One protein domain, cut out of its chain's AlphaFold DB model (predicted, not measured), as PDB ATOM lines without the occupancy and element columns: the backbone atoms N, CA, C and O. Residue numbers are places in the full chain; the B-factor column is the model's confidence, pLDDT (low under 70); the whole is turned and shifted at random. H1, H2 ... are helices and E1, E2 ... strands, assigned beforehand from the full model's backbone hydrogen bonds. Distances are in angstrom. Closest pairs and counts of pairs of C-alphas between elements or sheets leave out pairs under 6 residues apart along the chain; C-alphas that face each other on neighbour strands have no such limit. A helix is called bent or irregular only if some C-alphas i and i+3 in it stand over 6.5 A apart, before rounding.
ATOM      1  N   THR A 311     -18.816  -1.916  23.483       51.00
ATOM      2  CA  THR A 311     -19.809  -2.906  23.062       51.00
ATOM      3  C   THR A 311     -19.599  -3.186  21.580       51.00
ATOM      4  O   THR A 311     -19.725  -2.257  20.779       51.00
ATOM      5  N   PRO A 312     -19.258  -4.427  21.195       57.47
ATOM      6  CA  PRO A 312     -19.159  -4.758  19.789       57.47
ATOM      7  C   PRO A 312     -20.520  -4.501  19.133       57.47
ATOM      8  O   PRO A 312     -21.547  -4.982  19.606       57.47
ATOM      9  N   ASP A 313     -20.525  -3.689  18.079       78.88
ATOM     10  CA  ASP A 313     -21.712  -3.473  17.258       78.88
ATOM     11  C   ASP A 313     -22.115  -4.815  16.623       78.88
ATOM     12  O   ASP A 313     -21.252  -5.548  16.122       78.88
ATOM     13  N   ILE A 314     -23.411  -5.138  16.641       87.25
ATOM     14  CA  ILE A 314     -23.968  -6.327  15.981       87.25
ATOM     15  C   ILE A 314     -23.501  -6.411  14.529       87.25
ATOM     16  O   ILE A 314     -23.153  -7.493  14.058       87.25
ATOM     17  N   VAL A 315     -23.408  -5.262  13.849       89.00
ATOM     18  CA  VAL A 315     -22.924  -5.158  12.468       89.00
ATOM     19  C   VAL A 315     -21.481  -5.645  12.365       89.00
ATOM     20  O   VAL A 315     -21.165  -6.488  11.528       89.00
ATOM     21  N   ARG A 316     -20.607  -5.196  13.270       89.56
ATOM     22  CA  ARG A 316     -19.190  -5.574  13.268       89.56
ATOM     23  C   ARG A 316     -18.991  -7.056  13.582       89.56
ATOM     24  O   ARG A 316     -18.146  -7.695  12.953       89.56
ATOM     25  N   LEU A 317     -19.732  -7.616  14.542       90.31
ATOM     26  CA  LEU A 317     -19.660  -9.053  14.849       90.31
ATOM     27  C   LEU A 317     -20.152  -9.897  13.681       90.31
ATOM     28  O   LEU A 317     -19.504 -10.880  13.327       90.31
ATOM     29  N   HIS A 318     -21.250  -9.477  13.059       92.69
ATOM     30  CA  HIS A 318     -21.796 -10.127  11.881       92.69
ATOM     31  C   HIS A 318     -20.768 -10.157  10.744       92.69
ATOM     32  O   HIS A 318     -20.412 -11.230  10.259       92.69
ATOM     33  N   GLU A 319     -20.220  -8.998  10.367       91.62
ATOM     34  CA  GLU A 319     -19.201  -8.896   9.318       91.62
ATOM     35  C   GLU A 319     -17.956  -9.726   9.650       91.62
ATOM     36  O   GLU A 319     -17.399 -10.391   8.778       91.62
ATOM     37  N   THR A 320     -17.538  -9.739  10.919       92.12
ATOM     38  CA  THR A 320     -16.394 -10.544  11.367       92.12
ATOM     39  C   THR A 320     -16.657 -12.038  11.186       92.12
ATOM     40  O   THR A 320     -15.781 -12.743  10.686       92.12
ATOM     41  N   LEU A 321     -17.852 -12.526  11.535       93.06
ATOM     42  CA  LEU A 321     -18.230 -13.924  11.327       93.06
ATOM     43  C   LEU A 321     -18.282 -14.276   9.831       93.06
ATOM     44  O   LEU A 321     -17.701 -15.287   9.433       93.06
ATOM     45  N   VAL A 322     -18.908 -13.435   8.995       93.25
ATOM     46  CA  VAL A 322     -18.955 -13.630   7.531       93.25
ATOM     47  C   VAL A 322     -17.540 -13.721   6.956       93.25
ATOM     48  O   VAL A 322     -17.192 -14.712   6.314       93.25
ATOM     49  N   MET A 323     -16.690 -12.728   7.241       91.88
ATOM     50  CA  MET A 323     -15.310 -12.691   6.752       91.88
ATOM     51  C   MET A 323     -14.486 -13.880   7.246       91.88
ATOM     52  O   MET A 323     -13.654 -14.403   6.504       91.88
ATOM     53  N   TRP A 324     -14.685 -14.305   8.496       94.25
ATOM     54  CA  TRP A 324     -13.990 -15.461   9.050       94.25
ATOM     55  C   TRP A 324     -14.357 -16.743   8.291       94.25
ATOM     56  O   TRP A 324     -13.465 -17.472   7.858       94.25
ATOM     57  N   TYR A 325     -15.647 -16.979   8.038       93.69
ATOM     58  CA  TYR A 325     -16.107 -18.153   7.290       93.69
ATOM     59  C   TYR A 325     -15.625 -18.147   5.837       93.69
ATOM     60  O   TYR A 325     -15.174 -19.167   5.316       93.69
ATOM     61  N   GLU A 326     -15.643 -16.986   5.182       91.44
ATOM     62  CA  GLU A 326     -15.136 -16.820   3.814       91.44
ATOM     63  C   GLU A 326     -13.612 -16.952   3.697       91.44
ATOM     64  O   GLU A 326     -13.098 -17.180   2.599       91.44
ATOM     65  N   ARG A 327     -12.875 -16.860   4.808       91.56
ATOM     66  CA  ARG A 327     -11.431 -17.140   4.875       91.56
ATOM     67  C   ARG A 327     -11.114 -18.556   5.343       91.56
ATOM     68  O   ARG A 327      -9.976 -18.996   5.192       91.56
ATOM     69  N   LEU A 328     -12.097 -19.276   5.878       91.56
ATOM     70  CA  LEU A 328     -11.929 -20.649   6.334       91.56
ATOM     71  C   LEU A 328     -11.502 -21.545   5.156       91.56
ATOM     72  O   LEU A 328     -12.152 -21.487   4.105       91.56
ATOM     73  N   PRO A 329     -10.453 -22.379   5.283       90.50
ATOM     74  CA  PRO A 329     -10.029 -23.269   4.208       90.50
ATOM     75  C   PRO A 329     -11.165 -24.162   3.703       90.50
ATOM     76  O   PRO A 329     -11.983 -24.645   4.488       90.50
ATOM     77  N   ALA A 330     -11.184 -24.424   2.392       88.12
ATOM     78  CA  ALA A 330     -12.226 -25.222   1.743       88.12
ATOM     79  C   ALA A 330     -12.510 -26.585   2.418       88.12
ATOM     80  O   ALA A 330     -13.684 -26.932   2.513       88.12
ATOM     81  N   PRO A 331     -11.515 -27.328   2.956       86.06
ATOM     82  CA  PRO A 331     -11.778 -28.582   3.668       86.06
ATOM     83  C   PRO A 331     -12.655 -28.443   4.920       86.06
ATOM     84  O   PRO A 331     -13.346 -29.393   5.266       86.06
ATOM     85  N   PHE A 332     -12.639 -27.285   5.592       87.56
ATOM     86  CA  PHE A 332     -13.421 -27.026   6.813       87.56
ATOM     87  C   PHE A 332     -14.709 -26.254   6.541       87.56
ATOM     88  O   PHE A 332     -15.546 -26.074   7.429       87.56
ATOM     89  N   ARG A 333     -14.881 -25.776   5.311       89.94
ATOM     90  CA  ARG A 333     -16.048 -25.013   4.893       89.94
ATOM     91  C   ARG A 333     -17.065 -25.959   4.281       89.94
ATOM     92  O   ARG A 333     -16.764 -26.595   3.278       89.94
ATOM     93  N   LEU A 334     -18.273 -26.035   4.839       88.94
ATOM     94  CA  LEU A 334     -19.322 -26.866   4.246       88.94
ATOM     95  C   LEU A 334     -19.927 -26.212   3.000       88.94
ATOM     96  O   LEU A 334     -20.170 -26.897   2.012       88.94
ATOM     97  N   LEU A 335     -20.168 -24.902   3.038       90.00
ATOM     98  CA  LEU A 335     -20.771 -24.151   1.939       90.00
ATOM     99  C   LEU A 335     -19.734 -23.227   1.315       90.00
ATOM    100  O   LEU A 335     -19.210 -22.347   1.986       90.00
ATOM    101  N   ASN A 336     -19.462 -23.375   0.021       88.62
ATOM    102  CA  ASN A 336     -18.511 -22.521  -0.695       88.62
ATOM    103  C   ASN A 336     -18.908 -21.038  -0.637       88.62
ATOM    104  O   ASN A 336     -18.033 -20.174  -0.560       88.62
ATOM    105  N   SER A 337     -20.218 -20.775  -0.620       88.94
ATOM    106  CA  SER A 337     -20.814 -19.457  -0.438       88.94
ATOM    107  C   SER A 337     -21.936 -19.515   0.595       88.94
ATOM    108  O   SER A 337     -22.821 -20.372   0.524       88.94
ATOM    109  N   LEU A 338     -21.923 -18.555   1.518       89.44
ATOM    110  CA  LEU A 338     -23.013 -18.324   2.459       89.44
ATOM    111  C   LEU A 338     -24.258 -17.749   1.782       89.44
ATOM    112  O   LEU A 338     -25.282 -17.667   2.425       89.44
ATOM    113  N   GLU A 339     -24.248 -17.387   0.503       87.06
ATOM    114  CA  GLU A 339     -25.476 -16.952  -0.185       87.06
ATOM    115  C   GLU A 339     -26.402 -18.110  -0.533       87.06
ATOM    116  O   GLU A 339     -27.606 -17.922  -0.691       87.06
ATOM    117  N   ALA A 340     -25.860 -19.326  -0.611       85.25
ATOM    118  CA  ALA A 340     -26.636 -20.515  -0.928       85.25
ATOM    119  C   ALA A 340     -27.762 -20.775   0.087       85.25
ATOM    120  O   ALA A 340     -28.778 -21.377  -0.249       85.25
ATOM    121  N   ILE A 341     -27.610 -20.300   1.328       82.94
ATOM    122  CA  ILE A 341     -28.643 -20.416   2.370       82.94
ATOM    123  C   ILE A 341     -29.778 -19.402   2.164       82.94
ATOM    124  O   ILE A 341     -30.918 -19.677   2.545       82.94
ATOM    125  N   ALA A 342     -29.483 -18.256   1.538       82.25
ATOM    126  CA  ALA A 342     -30.410 -17.140   1.367       82.25
ATOM    127  C   ALA A 342     -31.542 -17.480   0.390       82.25
ATOM    128  O   ALA A 342     -32.663 -16.991   0.522       82.25
ATOM    129  N   THR A 343     -31.278 -18.363  -0.578       78.62
ATOM    130  CA  THR A 343     -32.297 -18.811  -1.538       78.62
ATOM    131  C   THR A 343     -33.354 -19.704  -0.888       78.62
ATOM    132  O   THR A 343     -34.440 -19.891  -1.438       78.62
ATOM    133  N   GLY A 344     -33.043 -20.285   0.277       68.31
ATOM    134  CA  GLY A 344     -33.909 -21.218   0.992       68.31
ATOM    135  C   GLY A 344     -34.124 -22.560   0.290       68.31
ATOM    136  O   GLY A 344     -34.877 -23.391   0.800       68.31
ATOM    137  N   ARG A 345     -33.484 -22.796  -0.862       76.38
ATOM    138  CA  ARG A 345     -33.620 -24.032  -1.635       76.38
ATOM    139  C   ARG A 345     -32.519 -25.005  -1.245       76.38
ATOM    140  O   ARG A 345     -31.335 -24.697  -1.330       76.38
ATOM    141  N   THR A 346     -32.902 -26.224  -0.881       76.06
ATOM    142  CA  THR A 346     -31.936 -27.283  -0.550       76.06
ATOM    143  C   THR A 346     -31.029 -27.635  -1.724       76.06
ATOM    144  O   THR A 346     -29.853 -27.889  -1.504       76.06
ATOM    145  N   ALA A 347     -31.539 -27.575  -2.958       81.88
ATOM    146  CA  ALA A 347     -30.750 -27.810  -4.167       81.88
ATOM    147  C   ALA A 347     -29.598 -26.797  -4.329       81.88
ATOM    148  O   ALA A 347     -28.494 -27.163  -4.729       81.88
ATOM    149  N   ASP A 348     -29.818 -25.534  -3.961       82.31
ATOM    150  CA  ASP A 348     -28.783 -24.499  -4.053       82.31
ATOM    151  C   ASP A 348     -27.710 -24.709  -2.974       82.31
ATOM    152  O   ASP A 348     -26.516 -24.571  -3.239       82.31
ATOM    153  N   MET A 349     -28.110 -25.137  -1.771       83.62
ATOM    154  CA  MET A 349     -27.164 -25.552  -0.729       83.62
ATOM    155  C   MET A 349     -26.369 -26.799  -1.136       83.62
ATOM    156  O   MET A 349     -25.180 -26.876  -0.855       83.62
ATOM    157  N   GLU A 350     -26.984 -27.762  -1.829       85.62
ATOM    158  CA  GLU A 350     -26.295 -28.958  -2.329       85.62
ATOM    159  C   GLU A 350     -25.276 -28.643  -3.423       85.62
ATOM    160  O   GLU A 350     -24.177 -29.190  -3.393       85.62
ATOM    161  N   THR A 351     -25.617 -27.757  -4.360       87.19
ATOM    162  CA  THR A 351     -24.708 -27.335  -5.442       87.19
ATOM    163  C   THR A 351     -23.532 -26.510  -4.928       87.19
ATOM    164  O   THR A 351     -22.435 -26.603  -5.473       87.19
ATOM    165  N   ASN A 352     -23.736 -25.741  -3.856       86.62
ATOM    166  CA  ASN A 352     -22.686 -24.958  -3.205       86.62
ATOM    167  C   ASN A 352     -21.980 -25.705  -2.067       86.62
ATOM    168  O   ASN A 352     -21.061 -25.151  -1.462       86.62
ATOM    169  N   CYS A 353     -22.378 -26.941  -1.767       86.81
ATOM    170  CA  CYS A 353     -21.718 -27.756  -0.759       86.81
ATOM    171  C   CYS A 353     -20.345 -28.195  -1.280       86.81
ATOM    172  O   CYS A 353     -20.239 -28.775  -2.362       86.81
ATOM    173  N   SER A 354     -19.286 -27.951  -0.510       85.19
ATOM    174  CA  SER A 354     -17.931 -28.410  -0.842       85.19
ATOM    175  C   SER A 354     -17.828 -29.942  -0.843       85.19
ATOM    176  O   SER A 354     -17.040 -30.525  -1.590       85.19
ATOM    177  N   ALA A 355     -18.663 -30.603  -0.036       82.69
ATOM    178  CA  ALA A 355     -18.700 -32.047   0.108       82.69
ATOM    179  C   ALA A 355     -19.664 -32.703  -0.889       82.69
ATOM    180  O   ALA A 355     -20.880 -32.449  -0.905       82.69
ATOM    181  N   ARG A 356     -19.122 -33.623  -1.692       80.94
ATOM    182  CA  ARG A 356     -19.905 -34.396  -2.662       80.94
ATOM    183  C   ARG A 356     -20.977 -35.234  -1.941       80.94
ATOM    184  O   ARG A 356     -20.797 -35.636  -0.793       80.94
ATOM    185  N   PRO A 357     -22.129 -35.502  -2.573       74.81
ATOM    186  CA  PRO A 357     -23.078 -36.475  -2.037       74.81
ATOM    187  C   PRO A 357     -22.376 -37.815  -1.762       74.81
ATOM    188  O   PRO A 357     -21.590 -38.275  -2.587       74.81
ATOM    189  N   GLY A 358     -22.618 -38.404  -0.590       70.81
ATOM    190  CA  GLY A 358     -22.002 -39.668  -0.169       70.81
ATOM    191  C   GLY A 358     -20.589 -39.562   0.423       70.81
ATOM    192  O   GLY A 358     -20.107 -40.542   0.985       70.81
ATOM    193  N   THR A 359     -19.920 -38.402   0.372       74.69
ATOM    194  CA  THR A 359     -18.655 -38.231   1.108       74.69
ATOM    195  C   THR A 359     -18.939 -37.981   2.580       74.69
ATOM    196  O   THR A 359     -19.701 -37.069   2.913       74.69
ATOM    197  N   ARG A 360     -18.296 -38.758   3.458       69.75
ATOM    198  CA  ARG A 360     -18.323 -38.502   4.901       69.75
ATOM    199  C   ARG A 360     -17.670 -37.149   5.187       69.75
ATOM    200  O   ARG A 360     -16.584 -36.861   4.692       69.75
ATOM    201  N   LEU A 361     -18.357 -36.318   5.964       74.06
ATOM    202  CA  LEU A 361     -17.804 -35.063   6.465       74.06
ATOM    203  C   LEU A 361     -16.881 -35.362   7.641       74.06
ATOM    204  O   LEU A 361     -17.249 -36.152   8.513       74.06
ATOM    205  N   SER A 362     -15.723 -34.698   7.705       77.56
ATOM    206  CA  SER A 362     -14.903 -34.783   8.911       77.56
ATOM    207  C   SER A 362     -15.677 -34.164  10.082       77.56
ATOM    208  O   SER A 362     -16.311 -33.114   9.911       77.56
ATOM    209  N   PRO A 363     -15.670 -34.758  11.283       70.12
ATOM    210  CA  PRO A 363     -16.526 -34.244  12.348       70.12
ATOM    211  C   PRO A 363     -16.055 -32.891  12.878       70.12
ATOM    212  O   PRO A 363     -16.874 -32.114  13.350       70.12
ATOM    213  N   LEU A 364     -14.779 -32.537  12.697       76.06
ATOM    214  CA  LEU A 364     -14.321 -31.162  12.889       76.06
ATOM    215  C   LEU A 364     -15.062 -30.178  11.973       76.06
ATOM    216  O   LEU A 364     -15.523 -29.141  12.442       76.06
ATOM    217  N   THR A 365     -15.190 -30.496  10.682       81.38
ATOM    218  CA  THR A 365     -15.936 -29.664   9.725       81.38
ATOM    219  C   THR A 365     -17.375 -29.499  10.185       81.38
ATOM    220  O   THR A 365     -17.903 -28.390  10.188       81.38
ATOM    221  N   VAL A 366     -18.001 -30.584  10.642       78.25
ATOM    222  CA  VAL A 366     -19.357 -30.548  11.206       78.25
ATOM    223  C   VAL A 366     -19.418 -29.612  12.414       78.25
ATOM    224  O   VAL A 366     -20.234 -28.693  12.416       78.25
ATOM    225  N   THR A 367     -18.534 -29.790  13.397       77.06
ATOM    226  CA  THR A 367     -18.479 -28.971  14.618       77.06
ATOM    227  C   THR A 367     -18.275 -27.494  14.298       77.06
ATOM    228  O   THR A 367     -19.041 -26.662  14.778       77.06
ATOM    229  N   ILE A 368     -17.307 -27.164  13.437       85.06
ATOM    230  CA  ILE A 368     -17.032 -25.788  13.009       85.06
ATOM    231  C   ILE A 368     -18.279 -25.157  12.383       85.06
ATOM    232  O   ILE A 368     -18.676 -24.062  12.772       85.06
ATOM    233  N   ASN A 369     -18.926 -25.838  11.434       87.06
ATOM    234  CA  ASN A 369     -20.087 -25.276  10.745       87.06
ATOM    235  C   ASN A 369     -21.299 -25.153  11.686       87.06
ATOM    236  O   ASN A 369     -22.003 -24.147  11.633       87.06
ATOM    237  N   LEU A 370     -21.524 -26.114  12.588       80.75
ATOM    238  CA  LEU A 370     -22.598 -26.028  13.584       80.75
ATOM    239  C   LEU A 370     -22.385 -24.871  14.564       80.75
ATOM    240  O   LEU A 370     -23.304 -24.074  14.755       80.75
ATOM    241  N   MET A 371     -21.183 -24.744  15.138       81.12
ATOM    242  CA  MET A 371     -20.826 -23.638  16.036       81.12
ATOM    243  C   MET A 371     -20.929 -22.284  15.333       81.12
ATOM    244  O   MET A 371     -21.416 -21.316  15.910       81.12
ATOM    245  N   PHE A 372     -20.517 -22.220  14.069       90.31
ATOM    246  CA  PHE A 372     -20.608 -21.016  13.259       90.31
ATOM    247  C   PHE A 372     -22.059 -20.565  13.054       90.31
ATOM    248  O   PHE A 372     -22.400 -19.424  13.370       90.31
ATOM    249  N   PHE A 373     -22.938 -21.453  12.581       83.88
ATOM    250  CA  PHE A 373     -24.345 -21.096  12.381       83.88
ATOM    251  C   PHE A 373     -25.063 -20.813  13.705       83.88
ATOM    252  O   PHE A 373     -25.950 -19.969  13.752       83.88
ATOM    253  N   MET A 374     -24.646 -21.463  14.792       80.06
ATOM    254  CA  MET A 374     -25.145 -21.185  16.136       80.06
ATOM    255  C   MET A 374     -24.769 -19.775  16.597       80.06
ATOM    256  O   MET A 374     -25.633 -19.048  17.073       80.06
ATOM    257  N   ALA A 375     -23.521 -19.349  16.385       82.25
ATOM    258  CA  ALA A 375     -23.098 -17.978  16.661       82.25
ATOM    259  C   ALA A 375     -23.919 -16.957  15.854       82.25
ATOM    260  O   ALA A 375     -24.328 -15.934  16.396       82.25
ATOM    261  N   PHE A 376     -24.227 -17.256  14.590       83.75
ATOM    262  CA  PHE A 376     -25.125 -16.436  13.770       83.75
ATOM    263  C   PHE A 376     -26.526 -16.309  14.375       83.75
ATOM    264  O   PHE A 376     -27.037 -15.200  14.510       83.75
ATOM    265  N   VAL A 377     -27.142 -17.428  14.766       77.81
ATOM    266  CA  VAL A 377     -28.468 -17.411  15.402       77.81
ATOM    267  C   VAL A 377     -28.426 -16.593  16.692       77.81
ATOM    268  O   VAL A 377     -29.227 -15.676  16.847       77.81
ATOM    269  N   LEU A 378     -27.462 -16.855  17.579       77.56
ATOM    270  CA  LEU A 378     -27.325 -16.159  18.865       77.56
ATOM    271  C   LEU A 378     -27.131 -14.645  18.713       77.56
ATOM    272  O   LEU A 378     -27.664 -13.875  19.513       77.56
ATOM    273  N   LEU A 379     -26.388 -14.217  17.689       84.75
ATOM    274  CA  LEU A 379     -26.134 -12.806  17.415       84.75
ATOM    275  C   LEU A 379     -27.404 -12.065  16.972       84.75
ATOM    276  O   LEU A 379     -27.640 -10.934  17.393       84.75
ATOM    277  N   HIS A 380     -28.219 -12.700  16.127       82.00
ATOM    278  CA  HIS A 380     -29.394 -12.076  15.512       82.00
ATOM    279  C   HIS A 380     -30.706 -12.321  16.268       82.00
ATOM    280  O   HIS A 380     -31.691 -11.630  16.005       82.00
ATOM    281  N   HIS A 381     -30.733 -13.264  17.215       78.12
ATOM    282  CA  HIS A 381     -31.944 -13.673  17.924       78.12
ATOM    283  C   HIS A 381     -32.647 -12.503  18.628       78.12
ATOM    284  O   HIS A 381     -33.820 -12.258  18.361       78.12
ATOM    285  N   GLY A 382     -31.924 -11.716  19.432       72.75
ATOM    286  CA  GLY A 382     -32.528 -10.611  20.191       72.75
ATOM    287  C   GLY A 382     -33.152  -9.517  19.311       72.75
ATOM    288  O   GLY A 382     -34.195  -8.961  19.650       72.75
ATOM    289  N   ASP A 383     -32.565  -9.223  18.148       77.38
ATOM    290  CA  ASP A 383     -33.155  -8.277  17.190       77.38
ATOM    291  C   ASP A 383     -34.338  -8.894  16.429       77.38
ATOM    292  O   ASP A 383     -35.303  -8.194  16.110       77.38
ATOM    293  N   ALA A 384     -34.305 -10.206  16.174       69.44
ATOM    294  CA  ALA A 384     -35.424 -10.924  15.577       69.44
ATOM    295  C   ALA A 384     -36.644 -10.978  16.515       69.44
ATOM    296  O   ALA A 384     -37.767 -10.783  16.049       69.44
ATOM    297  N   GLU A 385     -36.443 -11.178  17.820       69.38
ATOM    298  CA  GLU A 385     -37.517 -11.150  18.823       69.38
ATOM    299  C   GLU A 385     -38.187  -9.775  18.905       69.38
ATOM    300  O   GLU A 385     -39.415  -9.678  18.850       69.38
ATOM    301  N   LYS A 386     -37.393  -8.695  18.951       76.12
ATOM    302  CA  LYS A 386     -37.918  -7.317  18.949       76.12
ATOM    303  C   LYS A 386     -38.768  -7.038  17.709       76.12
ATOM    304  O   LYS A 386     -39.829  -6.423  17.821       76.12
ATOM    305  N   ALA A 387     -38.326  -7.505  16.538       71.06
ATOM    306  CA  ALA A 387     -39.070  -7.349  15.289       71.06
ATOM    307  C   ALA A 387     -40.419  -8.093  15.317       71.06
ATOM    308  O   ALA A 387     -41.432  -7.541  14.888       71.06
ATOM    309  N   HIS A 388     -40.464  -9.309  15.874       67.62
ATOM    310  CA  HIS A 388     -41.712 -10.069  16.024       67.62
ATOM    311  C   HIS A 388     -42.660  -9.445  17.058       67.62
ATOM    312  O   HIS A 388     -43.859  -9.333  16.799       67.62
ATOM    313  N   GLY A 389     -42.138  -8.991  18.204       70.19
ATOM    314  CA  GLY A 389     -42.936  -8.342  19.248       70.19
ATOM    315  C   GLY A 389     -43.590  -7.037  18.778       70.19
ATOM    316  O   GLY A 389     -44.752  -6.774  19.099       70.19
ATOM    317  N   ALA A 390     -42.888  -6.255  17.951       67.69
ATOM    318  CA  ALA A 390     -43.428  -5.041  17.339       67.69
ATOM    319  C   ALA A 390     -44.572  -5.329  16.345       67.69
ATOM    320  O   ALA A 390     -45.515  -4.548  16.253       67.69
ATOM    321  N   ALA A 391     -44.523  -6.457  15.629       67.62
ATOM    322  CA  ALA A 391     -45.558  -6.835  14.667       67.62
ATOM    323  C   ALA A 391     -46.867  -7.301  15.334       67.62
ATOM    324  O   ALA A 391     -47.946  -7.081  14.789       67.62
ATOM    325  N   GLN A 392     -46.792  -7.931  16.512       67.88
ATOM    326  CA  GLN A 392     -47.962  -8.489  17.207       67.88
ATOM    327  C   GLN A 392     -48.728  -7.467  18.058       67.88
ATOM    328  O   GLN A 392     -49.911  -7.656  18.336       67.88
ATOM    329  N   ILE A 408     -29.916  -4.103   8.681       86.56
ATOM    330  CA  ILE A 408     -29.909  -4.934   7.483       86.56
ATOM    331  C   ILE A 408     -28.488  -5.425   7.256       86.56
ATOM    332  O   ILE A 408     -27.547  -4.632   7.274       86.56
ATOM    333  N   PHE A 409     -28.336  -6.723   7.027       88.88
ATOM    334  CA  PHE A 409     -27.037  -7.374   6.965       88.88
ATOM    335  C   PHE A 409     -26.827  -8.111   5.642       88.88
ATOM    336  O   PHE A 409     -27.778  -8.402   4.911       88.88
ATOM    337  N   ARG A 410     -25.564  -8.417   5.336       89.69
ATOM    338  CA  ARG A 410     -25.145  -9.117   4.115       89.69
ATOM    339  C   ARG A 410     -24.609 -10.493   4.466       89.69
ATOM    340  O   ARG A 410     -23.709 -10.607   5.278       89.69
ATOM    341  N   LEU A 411     -25.076 -11.530   3.784       86.25
ATOM    342  CA  LEU A 411     -24.605 -12.897   4.039       86.25
ATOM    343  C   LEU A 411     -23.245 -13.219   3.407       86.25
ATOM    344  O   LEU A 411     -22.696 -14.278   3.685       86.25
ATOM    345  N   SER A 412     -22.697 -12.330   2.576       85.25
ATOM    346  CA  SER A 412     -21.378 -12.486   1.963       85.25
ATOM    347  C   SER A 412     -20.582 -11.187   2.023       85.25
ATOM    348  O   SER A 412     -21.147 -10.090   1.973       85.25
ATOM    349  N   GLY A 413     -19.258 -11.324   2.101       75.12
ATOM    350  CA  GLY A 413     -18.299 -10.240   1.928       75.12
ATOM    351  C   GLY A 413     -18.129  -9.811   0.467       75.12
ATOM    352  O   GLY A 413     -17.503  -8.782   0.201       75.12
ATOM    353  N   SER A 414     -18.694 -10.553  -0.492       75.56
ATOM    354  CA  SER A 414     -18.679 -10.179  -1.904       75.56
ATOM    355  C   SER A 414     -19.485  -8.891  -2.137       75.56
ATOM    356  O   SER A 414     -20.670  -8.824  -1.817       75.56
ATOM    357  N   PRO A 415     -18.898  -7.847  -2.752       65.56
ATOM    358  CA  PRO A 415     -19.624  -6.614  -3.065       65.56
ATOM    359  C   PRO A 415     -20.634  -6.790  -4.210       65.56
ATOM    360  O   PRO A 415     -21.440  -5.895  -4.465       65.56
ATOM    361  N   LEU A 416     -20.573  -7.913  -4.934       59.00
ATOM    362  CA  LEU A 416     -21.410  -8.175  -6.105       59.00
ATOM    363  C   LEU A 416     -22.813  -8.659  -5.735       59.00
ATOM    364  O   LEU A 416     -23.712  -8.638  -6.580       59.00
ATOM    365  N   THR A 417     -23.022  -9.081  -4.492       58.62
ATOM    366  CA  THR A 417     -24.237  -9.774  -4.089       58.62
ATOM    367  C   THR A 417     -25.148  -8.864  -3.279       58.62
ATOM    368  O   THR A 417     -24.763  -8.190  -2.328       58.62
ATOM    369  N   ARG A 418     -26.387  -8.747  -3.769       59.78
ATOM    370  CA  ARG A 418     -27.343  -7.684  -3.408       59.78
ATOM    371  C   ARG A 418     -28.338  -8.093  -2.314       59.78
ATOM    372  O   ARG A 418     -29.297  -7.365  -2.072       59.78
ATOM    373  N   GLY A 419     -28.139  -9.249  -1.684       77.62
ATOM    374  CA  GLY A 419     -29.016  -9.756  -0.630       77.62
ATOM    375  C   GLY A 419     -28.799  -9.000   0.676       77.62
ATOM    376  O   GLY A 419     -27.859  -9.286   1.414       77.62
ATOM    377  N   LEU A 420     -29.655  -8.018   0.932       86.06
ATOM    378  CA  LEU A 420     -29.768  -7.331   2.209       86.06
ATOM    379  C   LEU A 420     -30.889  -8.008   3.010       86.06
ATOM    380  O   LEU A 420     -32.023  -8.075   2.541       86.06
ATOM    381  N   HIS A 421     -30.557  -8.536   4.187       87.38
ATOM    382  CA  HIS A 421     -31.438  -9.390   4.984       87.38
ATOM    383  C   HIS A 421     -31.612  -8.851   6.403       87.38
ATOM    384  O   HIS A 421     -30.654  -8.370   7.008       87.38
ATOM    385  N   GLY A 422     -32.827  -8.939   6.944       86.50
ATOM    386  CA  GLY A 422     -33.072  -8.616   8.350       86.50
ATOM    387  C   GLY A 422     -32.622  -9.749   9.280       86.50
ATOM    388  O   GLY A 422     -32.503 -10.899   8.858       86.50
ATOM    389  N   SER A 423     -32.436  -9.451  10.571       83.38
ATOM    390  CA  SER A 423     -32.120 -10.463  11.599       83.38
ATOM    391  C   SER A 423     -33.041 -11.702  11.585       83.38
ATOM    392  O   SER A 423     -32.511 -12.810  11.679       83.38
ATOM    393  N   PRO A 424     -34.379 -11.587  11.402       77.75
ATOM    394  CA  PRO A 424     -35.255 -12.758  11.283       77.75
ATOM    395  C   PRO A 424     -34.887 -13.700  10.129       77.75
ATOM    396  O   PRO A 424     -34.852 -14.918  10.312       77.75
ATOM    397  N   ASP A 425     -34.575 -13.141   8.957       80.19
ATOM    398  CA  ASP A 425     -34.201 -13.920   7.776       80.19
ATOM    399  C   ASP A 425     -32.884 -14.658   8.022       80.19
ATOM    400  O   ASP A 425     -32.760 -15.844   7.723       80.19
ATOM    401  N   ILE A 426     -31.914 -13.977   8.638       80.38
ATOM    402  CA  ILE A 426     -30.599 -14.540   8.955       80.38
ATOM    403  C   ILE A 426     -30.723 -15.714   9.926       80.38
ATOM    404  O   ILE A 426     -30.125 -16.763   9.684       80.38
ATOM    405  N   CYS A 427     -31.534 -15.582  10.980       73.25
ATOM    406  CA  CYS A 427     -31.820 -16.682  11.904       73.25
ATOM    407  C   CYS A 427     -32.431 -17.885  11.172       73.25
ATOM    408  O   CYS A 427     -31.981 -19.018  11.348       73.25
ATOM    409  N   LEU A 428     -33.421 -17.642  10.305       71.31
ATOM    410  CA  LEU A 428     -34.062 -18.691   9.513       71.31
ATOM    411  C   LEU A 428     -33.063 -19.398   8.588       71.31
ATOM    412  O   LEU A 428     -33.073 -20.626   8.469       71.31
ATOM    413  N   PHE A 429     -32.198 -18.634   7.927       80.19
ATOM    414  CA  PHE A 429     -31.176 -19.166   7.041       80.19
ATOM    415  C   PHE A 429     -30.127 -19.996   7.782       80.19
ATOM    416  O   PHE A 429     -29.816 -21.107   7.347       80.19
ATOM    417  N   ALA A 430     -29.627 -19.503   8.914       74.44
ATOM    418  CA  ALA A 430     -28.664 -20.217   9.744       74.44
ATOM    419  C   ALA A 430     -29.257 -21.527  10.290       74.44
ATOM    420  O   ALA A 430     -28.620 -22.576  10.195       74.44
ATOM    421  N   HIS A 431     -30.513 -21.510  10.744       70.31
ATOM    422  CA  HIS A 431     -31.217 -22.717  11.184       70.31
ATOM    423  C   HIS A 431     -31.391 -23.741  10.046       70.31
ATOM    424  O   HIS A 431     -31.168 -24.943  10.223       70.31
ATOM    425  N   ARG A 432     -31.739 -23.290   8.831       73.25
ATOM    426  CA  ARG A 432     -31.797 -24.167   7.645       73.25
ATOM    427  C   ARG A 432     -30.436 -24.776   7.324       73.25
ATOM    428  O   ARG A 432     -30.376 -25.963   6.999       73.25
ATOM    429  N   ALA A 433     -29.366 -23.996   7.441       74.69
ATOM    430  CA  ALA A 433     -28.008 -24.466   7.223       74.69
ATOM    431  C   ALA A 433     -27.593 -25.513   8.269       74.69
ATOM    432  O   ALA A 433     -27.071 -26.561   7.897       74.69
ATOM    433  N   GLN A 434     -27.917 -25.310   9.551       73.81
ATOM    434  CA  GLN A 434     -27.725 -26.321  10.601       73.81
ATOM    435  C   GLN A 434     -28.488 -27.608  10.289       73.81
ATOM    436  O   GLN A 434     -27.906 -28.691  10.297       73.81
ATOM    437  N   CYS A 435     -29.770 -27.503   9.928       69.88
ATOM    438  CA  CYS A 435     -30.569 -28.654   9.512       69.88
ATOM    439  C   CYS A 435     -29.950 -29.377   8.308       69.88
ATOM    440  O   CYS A 435     -29.979 -30.605   8.248       69.88
ATOM    441  N   PHE A 436     -29.396 -28.640   7.343       76.56
ATOM    442  CA  PHE A 436     -28.698 -29.209   6.194       76.56
ATOM    443  C   PHE A 436     -27.423 -29.957   6.612       76.56
ATOM    444  O   PHE A 436     -27.234 -31.096   6.185       76.56
ATOM    445  N   VAL A 437     -26.603 -29.371   7.494       74.00
ATOM    446  CA  VAL A 437     -25.407 -30.017   8.067       74.00
ATOM    447  C   VAL A 437     -25.806 -31.321   8.757       74.00
ATOM    448  O   VAL A 437     -25.291 -32.384   8.421       74.00
ATOM    449  N   LEU A 438     -26.782 -31.260   9.666       70.06
ATOM    450  CA  LEU A 438     -27.270 -32.422  10.405       70.06
ATOM    451  C   LEU A 438     -27.839 -33.481   9.461       70.06
ATOM    452  O   LEU A 438     -27.549 -34.659   9.620       70.06
ATOM    453  N   ARG A 439     -28.590 -33.095   8.425       70.94
ATOM    454  CA  ARG A 439     -29.066 -34.041   7.410       70.94
ATOM    455  C   ARG A 439     -27.927 -34.675   6.627       70.94
ATOM    456  O   ARG A 439     -28.065 -35.835   6.280       70.94
ATOM    457  N   ARG A 440     -26.831 -33.979   6.339       72.31
ATOM    458  CA  ARG A 440     -25.681 -34.584   5.647       72.31
ATOM    459  C   ARG A 440     -24.899 -35.553   6.529       72.31
ATOM    460  O   ARG A 440     -24.363 -36.521   6.009       72.31
ATOM    461  N   VAL A 441     -24.863 -35.311   7.836       66.69
ATOM    462  CA  VAL A 441     -24.195 -36.191   8.808       66.69
ATOM    463  C   VAL A 441     -25.069 -37.388   9.180       66.69
ATOM    464  O   VAL A 441     -24.576 -38.501   9.315       66.69
ATOM    465  N   PHE A 442     -26.372 -37.156   9.349       59.31
ATOM    466  CA  PHE A 442     -27.307 -38.112   9.937       59.31
ATOM    467  C   PHE A 442     -28.367 -38.646   8.979       59.31
ATOM    468  O   PHE A 442     -29.122 -39.520   9.403       59.31
ATOM    469  N   SER A 443     -28.479 -38.158   7.735       56.03
ATOM    470  CA  SER A 443     -29.281 -38.884   6.744       56.03
ATOM    471  C   SER A 443     -28.512 -40.146   6.416       56.03
ATOM    472  O   SER A 443     -27.433 -40.049   5.828       56.03
TER     473      SER A 443
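What this domain is: This is residues 311 to 392 and 408 to 443 of the 587 residues of an uncharacterized protein of Blyttiomyces helicus (UniProt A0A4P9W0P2). Two long helical parts, the arm H4a and the helix H5, lie side by side and run opposite ways, and a third helix, H1, packs along residues 372 to 379 of H4a. A small two-stranded hairpin, E1 and E2, sits where H5 begins and near residues 314 to 322 of H1, the short helix H2 packs on H5 with the short H3 next to it, and the second arm of H4, H4b, turns off at a steep angle beyond the start of H5. The printed part has 118 residues with five named helices and two named strands, in the order H1, H2, H3, H4, E1, E2, H5; the sheet is E1 - E2, antiparallel, and the class is mostly helix. The whole is compact, with a radius of gyration of the C-alphas of 14.2 A, and elongated, spanning 44 by 29 by 26 A.

Where its parts are: The sheet is made of E1, residues 408 to 410, and E2, residues 420 to 422. H5 follows as residues 423 to 442, 28.1 A from first to last C-alpha, with C-alpha 442 at (-27.307, -38.112, 9.937). H1 is residues 314 to 327, 19.9 A long, and begins with C-alpha 314 at (-23.968, -6.327, 15.981). H2 is residues 338 to 341 and H3 is residues 346 to 351, 8.7 A long. H4, residues 363 to 392, was assigned as one helix by its hydrogen bonds but is bent: C-alphas 379 and 382 are 7.3 A apart. Its arm H4a, residues 363 to 379, is 24.0 A long and begins with C-alpha 363 at (-16.526, -34.244, 12.348); its arm H4b, residues 382 to 392, is 15.9 A long.

How they stand to each other: E1 and E2 form a hairpin and are antiparallel, with 128 degrees between their directions. The C-alphas of residues 409 and 421 face each other at 5.2 A, and N 409 and O 421 are within hydrogen-bond range at 2.8 A, as are N 421 and O 409 at 2.9 A. The closest C-alphas of H1 and E1 are those of Val 315 and Phe 409, 7.2 A apart. H5 touches H4a, opposite ways at a shallow tilt of 18 degrees; the closest C-alphas, of Val 377 and Cys 427, are 4.9 A apart. With residues 372 to 379 alone, H4a touches H1, closest at the C-alphas of Leu 379 and Ile 314, 7.0 A, opposite ways at a shallow tilt of 19 degrees. H1 and H5 are apart. H4a and H4b stand at a steep tilt of 50 degrees. With residues 423 to 427 alone, H5 touches H4b, opposite ways at a steep tilt of 62 degrees; the closest C-alphas are those of Pro 424 and Ala 384, 4.7 A apart. With residues 429 to 433 alone, H5 touches H2, closest at the C-alphas of Phe 429 and Ile 341, 5.5 A. H2 and H3 touch only at the corner by their link, with the C-alphas of Ala 340 and Met 349 closest at 5.1 A. In H1, H3, H4a, H4b and H5 every O i to N i+4 pair is within hydrogen-bond range; H2 is too short for such a pair.

The domain as a whole: The C-alphas farthest apart, of Thr 359 and Gln 392, are 44.8 A from each other. Residues 393 to 407 are not printed, and C-alphas 392 and 408 are 20.8 A apart across this cut. The link from H3 to H4 is long, with 11 residues. The mean pLDDT of the printed part is 79.5; 18 residues are under 70, among them 311 to 312, 390 to 392, 415 to 418 and 441 to 443.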